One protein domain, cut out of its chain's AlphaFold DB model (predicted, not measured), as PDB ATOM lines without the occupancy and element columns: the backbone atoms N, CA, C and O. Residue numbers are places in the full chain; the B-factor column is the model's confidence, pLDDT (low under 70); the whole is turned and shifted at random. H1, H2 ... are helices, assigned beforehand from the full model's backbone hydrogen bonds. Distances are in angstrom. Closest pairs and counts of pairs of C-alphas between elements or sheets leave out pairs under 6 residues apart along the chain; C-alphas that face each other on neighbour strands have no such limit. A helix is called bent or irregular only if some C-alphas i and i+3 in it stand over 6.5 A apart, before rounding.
ATOM      1  N   GLN A 195     -34.242 -40.396 -42.440       61.81
ATOM      2  CA  GLN A 195     -34.801 -39.038 -42.526       61.81
ATOM      3  C   GLN A 195     -36.076 -38.955 -43.383       61.81
ATOM      4  O   GLN A 195     -37.044 -38.289 -43.022       61.81
ATOM      5  N   SER A 196     -36.132 -39.719 -44.475       61.50
ATOM      6  CA  SER A 196     -37.324 -39.812 -45.325       61.50
ATOM      7  C   SER A 196     -38.512 -40.520 -44.662       61.50
ATOM      8  O   SER A 196     -39.629 -40.383 -45.150       61.50
ATOM      9  N   LYS A 197     -38.302 -41.269 -43.569       58.06
ATOM     10  CA  LYS A 197     -39.368 -42.032 -42.896       58.06
ATOM     11  C   LYS A 197     -40.252 -41.161 -42.003       58.06
ATOM     12  O   LYS A 197     -41.441 -41.443 -41.896       58.06
ATOM     13  N   TYR A 198     -39.692 -40.107 -41.407       61.28
ATOM     14  CA  TYR A 198     -40.426 -39.211 -40.501       61.28
ATOM     15  C   TYR A 198     -40.724 -37.820 -41.099       61.28
ATOM     16  O   TYR A 198     -41.365 -36.995 -40.458       61.28
ATOM     17  N   THR A 199     -40.307 -37.557 -42.345       65.06
ATOM     18  CA  THR A 199     -40.661 -36.321 -43.064       65.06
ATOM     19  C   THR A 199     -41.929 -36.543 -43.894       65.06
ATOM     20  O   THR A 199     -41.863 -36.820 -45.097       65.06
ATOM     21  N   LEU A 200     -43.105 -36.452 -43.267       68.94
ATOM     22  CA  LEU A 200     -44.377 -36.549 -43.988       68.94
ATOM     23  C   LEU A 200     -44.646 -35.253 -44.767       68.94
ATOM     24  O   LEU A 200     -44.846 -34.188 -44.193       68.94
ATOM     25  N   THR A 201     -44.680 -35.343 -46.097       70.62
ATOM     26  CA  THR A 201     -44.943 -34.197 -46.996       70.62
ATOM     27  C   THR A 201     -46.382 -34.150 -47.508       70.62
ATOM     28  O   THR A 201     -46.704 -33.383 -48.422       70.62
ATOM     29  N   THR A 202     -47.265 -34.977 -46.942       80.06
ATOM     30  CA  THR A 202     -48.685 -34.970 -47.294       80.06
ATOM     31  C   THR A 202     -49.309 -33.635 -46.892       80.06
ATOM     32  O   THR A 202     -48.905 -33.005 -45.916       80.06
ATOM     33  N   LYS A 203     -50.276 -33.179 -47.690       86.88
ATOM     34  CA  LYS A 203     -51.033 -31.964 -47.398       86.88
ATOM     35  C   LYS A 203     -52.338 -32.349 -46.705       86.88
ATOM     36  O   LYS A 203     -52.977 -33.295 -47.178       86.88
ATOM     37  N   PRO A 204     -52.750 -31.619 -45.658       91.00
ATOM     38  CA  PRO A 204     -54.026 -31.877 -45.014       91.00
ATOM     39  C   PRO A 204     -55.181 -31.626 -46.001       91.00
ATOM     40  O   PRO A 204     -55.085 -30.713 -46.834       91.00
ATOM     41  N   PRO A 205     -56.262 -32.428 -45.952       90.88
ATOM     42  CA  PRO A 205     -57.470 -32.168 -46.731       90.88
ATOM     43  C   PRO A 205     -58.170 -30.890 -46.242       90.88
ATOM     44  O   PRO A 205     -57.833 -30.344 -45.195       90.88
ATOM     45  N   ASP A 206     -59.167 -30.407 -46.988       90.38
ATOM     46  CA  ASP A 206     -60.035 -29.324 -46.505       90.38
ATOM     47  C   ASP A 206     -60.763 -29.764 -45.219       90.38
ATOM     48  O   ASP A 206     -61.202 -30.912 -45.121       90.38
ATOM     49  N   ILE A 207     -60.925 -28.858 -44.252       89.44
ATOM     50  CA  ILE A 207     -61.652 -29.115 -43.001       89.44
ATOM     51  C   ILE A 207     -63.114 -29.511 -43.238       89.44
ATOM     52  O   ILE A 207     -63.692 -30.248 -42.445       89.44
ATOM     53  N   ALA A 208     -63.712 -29.063 -44.347       90.50
ATOM     54  CA  ALA A 208     -65.063 -29.453 -44.746       90.50
ATOM     55  C   ALA A 208     -65.136 -30.863 -45.368       90.50
ATOM     56  O   ALA A 208     -66.227 -31.350 -45.674       90.50
ATOM     57  N   SER A 209     -63.994 -31.518 -45.593       93.19
ATOM     58  CA  SER A 209     -63.917 -32.834 -46.221       93.19
ATOM     59  C   SER A 209     -64.390 -33.952 -45.290       93.19
ATOM     60  O   SER A 209     -64.114 -33.955 -44.092       93.19
ATOM     61  N   ASN A 210     -65.027 -34.976 -45.862       92.62
ATOM     62  CA  ASN A 210     -65.471 -36.166 -45.132       92.62
ATOM     63  C   ASN A 210     -64.318 -37.016 -44.568       92.62
ATOM     64  O   ASN A 210     -64.549 -37.816 -43.668       92.62
ATOM     65  N   VAL A 211     -63.093 -36.837 -45.075       93.38
ATOM     66  CA  VAL A 211     -61.884 -37.537 -44.602       93.38
ATOM     67  C   VAL A 211     -61.063 -36.726 -43.592       93.38
ATOM     68  O   VAL A 211     -60.018 -37.192 -43.149       93.38
ATOM     69  N   TRP A 212     -61.502 -35.516 -43.216       92.38
ATOM     70  CA  TRP A 212     -60.748 -34.643 -42.305       92.38
ATOM     71  C   TRP A 212     -60.461 -35.311 -40.958       92.38
ATOM     72  O   TRP A 212     -59.309 -35.384 -40.537       92.38
ATOM     73  N   SER A 213     -61.493 -35.837 -40.296       92.19
ATOM     74  CA  SER A 213     -61.350 -36.427 -38.960       92.19
ATOM     75  C   SER A 213     -60.415 -37.638 -38.948       92.19
ATOM     76  O   SER A 213     -59.604 -37.772 -38.036       92.19
ATOM     77  N   GLU A 214     -60.499 -38.493 -39.971       93.25
ATOM     78  CA  GLU A 214     -59.606 -39.647 -40.135       93.25
ATOM     79  C   GLU A 214     -58.159 -39.193 -40.355       93.25
ATOM     80  O   GLU A 214     -57.241 -39.731 -39.738       93.25
ATOM     81  N   TYR A 215     -57.955 -38.144 -41.160       93.88
ATOM     82  CA  TYR A 215     -56.632 -37.569 -41.386       93.88
ATOM     83  C   TYR A 215     -56.019 -37.001 -40.102       93.88
ATOM     84  O   TYR A 215     -54.863 -37.283 -39.803       93.88
ATOM     85  N   VAL A 216     -56.779 -36.222 -39.321       92.88
ATOM     86  CA  VAL A 216     -56.296 -35.650 -38.052       92.88
ATOM     87  C   VAL A 216     -55.942 -36.743 -37.042       92.88
ATOM     88  O   VAL A 216     -54.934 -36.628 -36.343       92.88
ATOM     89  N   PHE A 217     -56.738 -37.811 -36.971       93.00
ATOM     90  CA  PHE A 217     -56.445 -38.946 -36.094       93.00
ATOM     91  C   PHE A 217     -55.156 -39.663 -36.520       93.00
ATOM     92  O   PHE A 217     -54.239 -39.804 -35.712       93.00
ATOM     93  N   GLY A 218     -55.033 -40.009 -37.806       93.00
ATOM     94  CA  GLY A 218     -53.822 -40.640 -38.337       93.00
ATOM     95  C   GLY A 218     -52.577 -39.753 -38.221       93.00
ATOM     96  O   GLY A 218     -51.478 -40.252 -37.992       93.00
ATOM     97  N   TRP A 219     -52.732 -38.428 -38.318       92.31
ATOM     98  CA  TRP A 219     -51.642 -37.483 -38.074       92.31
ATOM     99  C   TRP A 219     -51.149 -37.531 -36.624       92.31
ATOM    100  O   TRP A 219     -49.943 -37.558 -36.394       92.31
ATOM    101  N   ASN A 220     -52.053 -37.594 -35.645       93.19
ATOM    102  CA  ASN A 220     -51.671 -37.719 -34.236       93.19
ATOM    103  C   ASN A 220     -50.941 -39.033 -33.943       93.19
ATOM    104  O   ASN A 220     -49.907 -39.017 -33.271       93.19
ATOM    105  N   GLU A 221     -51.419 -40.155 -34.485       93.25
ATOM    106  CA  GLU A 221     -50.721 -41.443 -34.373       93.25
ATOM    107  C   GLU A 221     -49.321 -41.368 -34.996       93.25
ATOM    108  O   GLU A 221     -48.337 -41.768 -34.373       93.25
ATOM    109  N   TYR A 222     -49.204 -40.752 -36.174       91.56
ATOM    110  CA  TYR A 222     -47.919 -40.552 -36.836       91.56
ATOM    111  C   TYR A 222     -46.941 -39.724 -35.993       91.56
ATOM    112  O   TYR A 222     -45.779 -40.113 -35.832       91.56
ATOM    113  N   VAL A 223     -47.385 -38.589 -35.442       91.75
ATOM    114  CA  VAL A 223     -46.550 -37.741 -34.578       91.75
ATOM    115  C   VAL A 223     -46.130 -38.509 -33.326       91.75
ATOM    116  O   VAL A 223     -44.962 -38.449 -32.939       91.75
ATOM    117  N   HIS A 224     -47.039 -39.283 -32.728       93.00
ATOM    118  CA  HIS A 224     -46.741 -40.114 -31.566       93.00
ATOM    119  C   HIS A 224     -45.633 -41.139 -31.856       93.00
ATOM    120  O   HIS A 224     -44.636 -41.193 -31.131       93.00
ATOM    121  N   GLU A 225     -45.770 -41.910 -32.937       91.56
ATOM    122  CA  GLU A 225     -44.797 -42.932 -33.344       91.56
ATOM    123  C   GLU A 225     -43.422 -42.335 -33.677       91.56
ATOM    124  O   GLU A 225     -42.385 -42.951 -33.414       91.56
ATOM    125  N   ASN A 226     -43.401 -41.115 -34.222       90.19
ATOM    126  CA  ASN A 226     -42.184 -40.440 -34.673       90.19
ATOM    127  C   ASN A 226     -41.648 -39.396 -33.679       90.19
ATOM    128  O   ASN A 226     -40.660 -38.719 -33.974       90.19
ATOM    129  N   MET A 227     -42.222 -39.302 -32.475       92.12
ATOM    130  CA  MET A 227     -41.819 -38.356 -31.425       92.12
ATOM    131  C   MET A 227     -40.302 -38.322 -31.149       92.12
ATOM    132  O   MET A 227     -39.757 -37.229 -30.978       92.12
ATOM    133  N   PRO A 228     -39.560 -39.453 -31.147       90.94
ATOM    134  CA  PRO A 228     -38.106 -39.414 -30.979       90.94
ATOM    135  C   PRO A 228     -37.369 -38.592 -32.049       90.94
ATOM    136  O   PRO A 228     -36.368 -37.956 -31.725       90.94
ATOM    137  N   GLY A 229     -37.860 -38.582 -33.294       89.06
ATOM    138  CA  GLY A 229     -37.324 -37.755 -34.381       89.06
ATOM    139  C   GLY A 229     -37.572 -36.271 -34.123       89.06
ATOM    140  O   GLY A 229     -36.623 -35.496 -34.046       89.06
ATOM    141  N   TYR A 230     -38.820 -35.901 -33.822       91.56
ATOM    142  CA  TYR A 230     -39.177 -34.526 -33.456       91.56
ATOM    143  C   TYR A 230     -38.353 -33.998 -32.274       91.56
ATOM    144  O   TYR A 230     -37.884 -32.860 -32.295       91.56
ATOM    145  N   LEU A 231     -38.122 -34.815 -31.240       93.94
ATOM    146  CA  LEU A 231     -37.306 -34.432 -30.083       93.94
ATOM    147  C   LEU A 231     -35.804 -34.346 -30.394       93.94
ATOM    148  O   LEU A 231     -35.086 -33.621 -29.700       93.94
ATOM    149  N   HIS A 232     -35.316 -35.090 -31.386       93.12
ATOM    150  CA  HIS A 232     -33.949 -34.973 -31.891       93.12
ATOM    151  C   HIS A 232     -33.766 -33.655 -32.652       93.12
ATOM    152  O   HIS A 232     -32.883 -32.868 -32.312       93.12
ATOM    153  N   ASP A 233     -34.655 -33.349 -33.595       91.44
ATOM    154  CA  ASP A 233     -34.576 -32.113 -34.379       91.44
ATOM    155  C   ASP A 233     -34.841 -30.874 -33.518       91.44
ATOM    156  O   ASP A 233     -34.143 -29.862 -33.632       91.44
ATOM    157  N   THR A 234     -35.757 -30.982 -32.550       95.25
ATOM    158  CA  THR A 234     -35.948 -29.962 -31.511       95.25
ATOM    159  C   THR A 234     -34.653 -29.711 -30.751       95.25
ATOM    160  O   THR A 234     -34.326 -28.550 -30.512       95.25
ATOM    161  N   TYR A 235     -33.881 -30.749 -30.404       96.62
ATOM    162  CA  TYR A 235     -32.589 -30.563 -29.743       96.62
ATOM    163  C   TYR A 235     -31.652 -29.725 -30.616       96.62
ATOM    164  O   TYR A 235     -31.209 -28.652 -30.204       96.62
ATOM    165  N   LEU A 236     -31.400 -30.183 -31.845       94.62
ATOM    166  CA  LEU A 236     -30.455 -29.555 -32.770       94.62
ATOM    167  C   LEU A 236     -30.824 -28.106 -33.104       94.62
ATOM    168  O   LEU A 236     -29.951 -27.240 -33.177       94.62
ATOM    169  N   ARG A 237     -32.115 -27.824 -33.292       95.38
ATOM    170  CA  ARG A 237     -32.602 -26.476 -33.605       95.38
ATOM    171  C   ARG A 237     -32.611 -25.558 -32.382       95.38
ATOM    172  O   ARG A 237     -32.360 -24.360 -32.520       95.38
ATOM    173  N   SER A 238     -32.846 -26.099 -31.187       97.25
ATOM    174  CA  SER A 238     -32.824 -25.311 -29.948       97.25
ATOM    175  C   SER A 238     -31.421 -24.800 -29.640       97.25
ATOM    176  O   SER A 238     -31.261 -23.606 -29.401       97.25
ATOM    177  N   ILE A 239     -30.395 -25.655 -29.739       96.38
ATOM    178  CA  ILE A 239     -29.006 -25.273 -29.422       96.38
ATOM    179  C   ILE A 239     -28.439 -24.215 -30.385       96.38
ATOM    180  O   ILE A 239     -27.561 -23.435 -30.022       96.38
ATOM    181  N   VAL A 240     -28.961 -24.124 -31.614       94.19
ATOM    182  CA  VAL A 240     -28.559 -23.071 -32.566       94.19
ATOM    183  C   VAL A 240     -29.351 -21.770 -32.400       94.19
ATOM    184  O   VAL A 240     -28.950 -20.760 -32.983       94.19
ATOM    185  N   GLY A 241     -30.410 -21.763 -31.585       94.50
ATOM    186  CA  GLY A 241     -31.217 -20.582 -31.266       94.50
ATOM    187  C   GLY A 241     -32.476 -20.386 -32.113       94.50
ATOM    188  O   GLY A 241     -32.996 -19.273 -32.164       94.50
ATOM    189  N   CYS A 242     -32.990 -21.425 -32.783       96.56
ATOM    190  CA  CYS A 242     -34.294 -21.331 -33.449       96.56
ATOM    191  C   CYS A 242     -35.417 -21.114 -32.424       96.56
ATOM    192  O   CYS A 242     -35.346 -21.617 -31.304       96.56
ATOM    193  N   SER A 243     -36.469 -20.387 -32.807       96.88
ATOM    194  CA  SER A 243     -37.678 -20.278 -31.983       96.88
ATOM    195  C   SER A 243     -38.494 -21.575 -32.034       96.88
ATOM    196  O   SER A 243     -38.433 -22.291 -33.036       96.88
ATOM    197  N   LEU A 244     -39.289 -21.851 -30.994       96.62
ATOM    198  CA  LEU A 244     -40.217 -22.989 -30.978       96.62
ATOM    199  C   LEU A 244     -41.133 -23.004 -32.208       96.62
ATOM    200  O   LEU A 244     -41.297 -24.039 -32.840       96.62
ATOM    201  N   ASP A 245     -41.676 -21.846 -32.582       96.19
ATOM    202  CA  ASP A 245     -42.557 -21.711 -33.742       96.19
ATOM    203  C   ASP A 245     -41.853 -22.105 -35.050       96.19
ATOM    204  O   ASP A 245     -42.366 -22.898 -35.836       96.19
ATOM    205  N   THR A 246     -40.619 -21.631 -35.241       95.50
ATOM    206  CA  THR A 246     -39.794 -22.005 -36.397       95.50
ATOM    207  C   THR A 246     -39.517 -23.507 -36.431       95.50
ATOM    208  O   THR A 246     -39.523 -24.100 -37.508       95.50
ATOM    209  N   ILE A 247     -39.275 -24.124 -35.268       94.00
ATOM    210  CA  ILE A 247     -39.097 -25.575 -35.154       94.00
ATOM    211  C   ILE A 247     -40.379 -26.270 -35.611       94.00
ATOM    212  O   ILE A 247     -40.339 -27.022 -36.580       94.00
ATOM    213  N   LEU A 248     -41.522 -25.951 -35.003       93.50
ATOM    214  CA  LEU A 248     -42.806 -26.573 -35.327       93.50
ATOM    215  C   LEU A 248     -43.170 -26.412 -36.810       93.50
ATOM    216  O   LEU A 248     -43.558 -27.390 -37.439       93.50
ATOM    217  N   GLN A 249     -42.971 -25.237 -37.410       92.50
ATOM    218  CA  GLN A 249     -43.197 -25.031 -38.847       92.50
ATOM    219  C   GLN A 249     -42.298 -25.915 -39.714       92.50
ATOM    220  O   GLN A 249     -42.749 -26.472 -40.715       92.50
ATOM    221  N   SER A 250     -41.023 -26.050 -39.342       88.81
ATOM    222  CA  SER A 250     -40.068 -26.856 -40.104       88.81
ATOM    223  C   SER A 250     -40.296 -28.360 -39.972       88.81
ATOM    224  O   SER A 250     -40.009 -29.092 -40.913       88.81
ATOM    225  N   GLU A 251     -40.833 -28.797 -38.837       87.50
ATOM    226  CA  GLU A 251     -41.073 -30.206 -38.544       87.50
ATOM    227  C   GLU A 251     -42.462 -30.671 -39.017       87.50
ATOM    228  O   GLU A 251     -42.618 -31.774 -39.536       87.50
ATOM    229  N   PHE A 252     -43.488 -29.824 -38.884       89.88
ATOM    230  CA  PHE A 252     -44.864 -30.158 -39.264       89.88
ATOM    231  C   PHE A 252     -45.158 -29.791 -40.724       89.88
ATOM    232  O   PHE A 252     -46.096 -30.326 -41.314       89.88
ATOM    233  N   LEU A 253     -44.353 -28.918 -41.346       90.25
ATOM    234  CA  LEU A 253     -44.451 -28.548 -42.761       90.25
ATOM    235  C   LEU A 253     -45.887 -28.147 -43.153       90.25
ATOM    236  O   LEU A 253     -46.482 -27.254 -42.552       90.25
ATOM    237  N   ALA A 254     -46.471 -28.814 -44.153       90.44
ATOM    238  CA  ALA A 254     -47.836 -28.564 -44.609       90.44
ATOM    239  C   ALA A 254     -48.905 -28.894 -43.550       90.44
ATOM    240  O   ALA A 254     -50.024 -28.400 -43.662       90.44
ATOM    241  N   ASN A 255     -48.559 -29.688 -42.532       91.56
ATOM    242  CA  ASN A 255     -49.418 -30.053 -41.406       91.56
ATOM    243  C   ASN A 255     -49.281 -29.105 -40.213       91.56
ATOM    244  O   ASN A 255     -49.986 -29.279 -39.227       91.56
ATOM    245  N   TYR A 256     -48.435 -28.073 -40.284       93.06
ATOM    246  CA  TYR A 256     -48.343 -27.065 -39.225       93.06
ATOM    247  C   TYR A 256     -49.704 -26.414 -38.873       93.06
ATOM    248  O   TYR A 256     -49.983 -26.257 -37.686       93.06
ATOM    249  N   PRO A 257     -50.620 -26.129 -39.827       92.25
ATOM    250  CA  PRO A 257     -51.972 -25.664 -39.501       92.25
ATOM    251  C   PRO A 257     -52.807 -26.642 -38.659       92.25
ATOM    252  O   PRO A 257     -53.818 -26.231 -38.095       92.25
ATOM    253  N   LEU A 258     -52.406 -27.917 -38.568       92.00
ATOM    254  CA  LEU A 258     -53.062 -28.913 -37.721       92.00
ATOM    255  C   LEU A 258     -52.643 -28.837 -36.255       92.00
ATOM    256  O   LEU A 258     -53.236 -29.546 -35.449       92.00
ATOM    257  N   LEU A 259     -51.674 -27.991 -35.889       91.50
ATOM    258  CA  LEU A 259     -51.178 -27.863 -34.516       91.50
ATOM    259  C   LEU A 259     -52.297 -27.754 -33.453       91.50
ATOM    260  O   LEU A 259     -52.198 -28.458 -32.454       91.50
ATOM    261  N   PRO A 260     -53.403 -27.000 -33.658       93.69
ATOM    262  CA  PRO A 260     -54.506 -26.948 -32.686       93.69
ATOM    263  C   PRO A 260     -55.230 -28.282 -32.439       93.69
ATOM    264  O   PRO A 260     -55.993 -28.390 -31.480       93.69
ATOM    265  N   PHE A 261     -55.042 -29.269 -33.317       92.44
ATOM    266  CA  PHE A 261     -55.641 -30.604 -33.258       92.44
ATOM    267  C   PHE A 261     -54.635 -31.693 -32.867       92.44
ATOM    268  O   PHE A 261     -54.989 -32.873 -32.866       92.44
ATOM    269  N   VAL A 262     -53.387 -31.316 -32.582       91.25
ATOM    270  CA  VAL A 262     -52.351 -32.236 -32.112       91.25
ATOM    271  C   VAL A 262     -52.546 -32.488 -30.619       91.25
ATOM    272  O   VAL A 262     -52.911 -31.586 -29.862       91.25
ATOM    273  N   ASP A 263     -52.297 -33.717 -30.183       92.00
ATOM    274  CA  ASP A 263     -52.353 -34.097 -28.782       92.00
ATOM    275  C   ASP A 263     -51.429 -33.206 -27.947       92.00
ATOM    276  O   ASP A 263     -50.224 -33.098 -28.193       92.00
ATOM    277  N   LYS A 264     -51.983 -32.608 -26.888       90.94
ATOM    278  CA  LYS A 264     -51.243 -31.683 -26.014       90.94
ATOM    279  C   LYS A 264     -49.962 -32.283 -25.440       90.94
ATOM    280  O   LYS A 264     -48.985 -31.568 -25.267       90.94
ATOM    281  N   ASP A 265     -49.946 -33.588 -25.169       93.00
ATOM    282  CA  ASP A 265     -48.752 -34.284 -24.678       93.00
ATOM    283  C   ASP A 265     -47.565 -34.162 -25.652       93.00
ATOM    284  O   ASP A 265     -46.419 -34.005 -25.228       93.00
ATOM    285  N   HIS A 266     -47.821 -34.184 -26.963       91.31
ATOM    286  CA  HIS A 266     -46.782 -34.061 -27.988       91.31
ATOM    287  C   HIS A 266     -46.202 -32.647 -28.014       91.31
ATOM    288  O   HIS A 266     -44.982 -32.471 -27.945       91.31
ATOM    289  N   GLU A 267     -47.075 -31.639 -28.045       90.19
ATOM    290  CA  GLU A 267     -46.680 -30.227 -28.014       90.19
ATOM    291  C   GLU A 267     -45.923 -29.889 -26.722       90.19
ATOM    292  O   GLU A 267     -44.879 -29.233 -26.757       90.19
ATOM    293  N   GLU A 268     -46.396 -30.388 -25.577       94.88
ATOM    294  CA  GLU A 268     -45.747 -30.187 -24.286       94.88
ATOM    295  C   GLU A 268     -44.346 -30.800 -24.237       94.88
ATOM    296  O   GLU A 268     -43.435 -30.176 -23.693       94.88
ATOM    297  N   LYS A 269     -44.140 -31.997 -24.799       95.56
ATOM    298  CA  LYS A 269     -42.817 -32.641 -24.846       95.56
ATOM    299  C   LYS A 269     -41.817 -31.817 -25.653       95.56
ATOM    300  O   LYS A 269     -40.709 -31.566 -25.171       95.56
ATOM    301  N   ILE A 270     -42.212 -31.369 -26.845       96.19
ATOM    302  CA  ILE A 270     -41.377 -30.521 -27.709       96.19
ATOM    303  C   ILE A 270     -41.073 -29.195 -27.001       96.19
ATOM    304  O   ILE A 270     -39.910 -28.802 -26.887       96.19
ATOM    305  N   SER A 271     -42.099 -28.546 -26.450       96.75
ATOM    306  CA  SER A 271     -41.979 -27.251 -25.775       96.75
ATOM    307  C   SER A 271     -41.090 -27.315 -24.534       96.75
ATOM    308  O   SER A 271     -40.209 -26.471 -24.366       96.75
ATOM    309  N   LYS A 272     -41.265 -28.336 -23.683       97.56
ATOM    310  CA  LYS A 272     -40.436 -28.546 -22.483       97.56
ATOM    311  C   LYS A 272     -38.979 -28.791 -22.862       97.56
ATOM    312  O   LYS A 272     -38.101 -28.158 -22.283       97.56
ATOM    313  N   LYS A 273     -38.714 -29.645 -23.862       97.50
ATOM    314  CA  LYS A 273     -37.343 -29.904 -24.332       97.50
ATOM    315  C   LYS A 273     -36.696 -28.638 -24.895       97.50
ATOM    316  O   LYS A 273     -35.548 -28.348 -24.571       97.50
ATOM    317  N   HIS A 274     -37.435 -27.870 -25.695       98.12
ATOM    318  CA  HIS A 274     -36.968 -26.599 -26.242       98.12
ATOM    319  C   HIS A 274     -36.603 -25.592 -25.143       98.12
ATOM    320  O   HIS A 274     -35.494 -25.055 -25.142       98.12
ATOM    321  N   ALA A 275     -37.516 -25.356 -24.197       98.06
ATOM    322  CA  ALA A 275     -37.313 -24.408 -23.105       98.06
ATOM    323  C   ALA A 275     -36.112 -24.797 -22.233       98.06
ATOM    324  O   ALA A 275     -35.238 -23.967 -21.988       98.06
ATOM    325  N   TYR A 276     -36.035 -26.071 -21.853       98.12
ATOM    326  CA  TYR A 276     -34.943 -26.605 -21.051       98.12
ATOM    327  C   TYR A 276     -33.579 -26.443 -21.741       98.12
ATOM    328  O   TYR A 276     -32.640 -25.907 -21.158       98.12
ATOM    329  N   LEU A 277     -33.462 -26.816 -23.021       98.12
ATOM    330  CA  LEU A 277     -32.199 -26.663 -23.751       98.12
ATOM    331  C   LEU A 277     -31.790 -25.200 -23.915       98.12
ATOM    332  O   LEU A 277     -30.598 -24.901 -23.878       98.12
ATOM    333  N   ARG A 278     -32.750 -24.282 -24.087       97.44
ATOM    334  CA  ARG A 278     -32.453 -22.846 -24.140       97.44
ATOM    335  C   ARG A 278     -31.884 -22.331 -22.830       97.44
ATOM    336  O   ARG A 278     -30.964 -21.521 -22.874       97.44
ATOM    337  N   GLU A 279     -32.413 -22.783 -21.699       97.19
ATOM    338  CA  GLU A 279     -31.893 -22.437 -20.376       97.19
ATOM    339  C   GLU A 279     -30.437 -22.892 -20.234       97.19
ATOM    340  O   GLU A 279     -29.559 -22.054 -20.034       97.19
ATOM    341  N   VAL A 280     -30.162 -24.173 -20.500       97.88
ATOM    342  CA  VAL A 280     -28.801 -24.738 -20.451       97.88
ATOM    343  C   VAL A 280     -27.851 -24.004 -21.405       97.88
ATOM    344  O   VAL A 280     -26.743 -23.629 -21.029       97.88
ATOM    345  N   CYS A 281     -28.274 -23.739 -22.643       97.81
ATOM    346  CA  CYS A 281     -27.462 -23.004 -23.619       97.81
ATOM    347  C   CYS A 281     -27.194 -21.560 -23.183       97.81
ATOM    348  O   CYS A 281     -26.107 -21.034 -23.418       97.81
ATOM    349  N   ASN A 282     -28.168 -20.908 -22.549       96.31
ATOM    350  CA  ASN A 282     -28.012 -19.553 -22.040       96.31
ATOM    351  C   ASN A 282     -27.217 -19.486 -20.742       96.31
ATOM    352  O   ASN A 282     -26.753 -18.404 -20.402       96.31
ATOM    353  N   GLU A 283     -26.981 -20.592 -20.053       96.69
ATOM    354  CA  GLU A 283     -25.931 -20.679 -19.043       96.69
ATOM    355  C   GLU A 283     -24.562 -20.866 -19.716       96.69
ATOM    356  O   GLU A 283     -23.633 -20.096 -19.473       96.69
ATOM    357  N   LEU A 284     -24.487 -21.809 -20.659       97.44
ATOM    358  CA  LEU A 284     -23.258 -22.281 -21.293       97.44
ATOM    359  C   LEU A 284     -22.575 -21.283 -22.244       97.44
ATOM    360  O   LEU A 284     -21.348 -21.211 -22.300       97.44
ATOM    361  N   TYR A 285     -23.337 -20.560 -23.066       97.69
ATOM    362  CA  TYR A 285     -22.780 -19.751 -24.152       97.69
ATOM    363  C   TYR A 285     -22.400 -18.349 -23.698       97.69
ATOM    364  O   TYR A 285     -23.195 -17.669 -23.056       97.69
TER     365      TYR A 285
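AT A GLANCE: This is residues 195 to 285 of the 289 residues of an uncharacterized protein of viral metagenome (UniProt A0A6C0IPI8). The long helix H2 turns a corner; its second arm H2b packs side by side with H4, with H3a packed on H2b too, and arm H2a reaches toward one end. The printed part has 91 residues with four named helices, H1 to H4, all helix, compact, radius of gyration 14.1 A, spanning 50 by 25 by 19 A.

IN THESE COORDINATES: Find C-alpha 212 at (-60.748, -34.643, -42.305), where H2, residues 212 to 240, begins; by its hydrogen bonds one helix, it is bent, C-alphas 225 and 228 lying 7.9 A apart, into H2a, 212 to 225, 20.1 A, and H2b, 228 to 240, 19.0 A. H3, residues 244 to 261, one helix likewise, is bent, C-alphas 251 and 254 lying 9.2 A apart, into H3a, 244 to 251, and H3b, 254 to 261, irregular with C-alphas 257 and 260 at 7.4 A. H4, residues 264 to 284, runs 29.9 A to C-alpha 284 at (-23.258, -22.281, -21.293). H1 is residues 195 to 198.

HOW THE PARTS SIT: H2b touches H4, C-alphas 238 and 274 closest at 5.7 A, the same way at a shallow tilt of 32 degrees. H3a touches H2b, C-alphas 247 and 234 closest at 6.5 A. In H2a, H3a and H4 every O i to N i+4 pair is within hydrogen-bond range; H2b has 8 of 9, H3b 0 of 4 but 3 of 5 O i to N i+3 pairs, and H1 is too short for an i+4 pair.

THE WHOLE: The printed part has no cut; the link H1 to H2 is long, and residues 195 to 200 are under 70 in pLDDT.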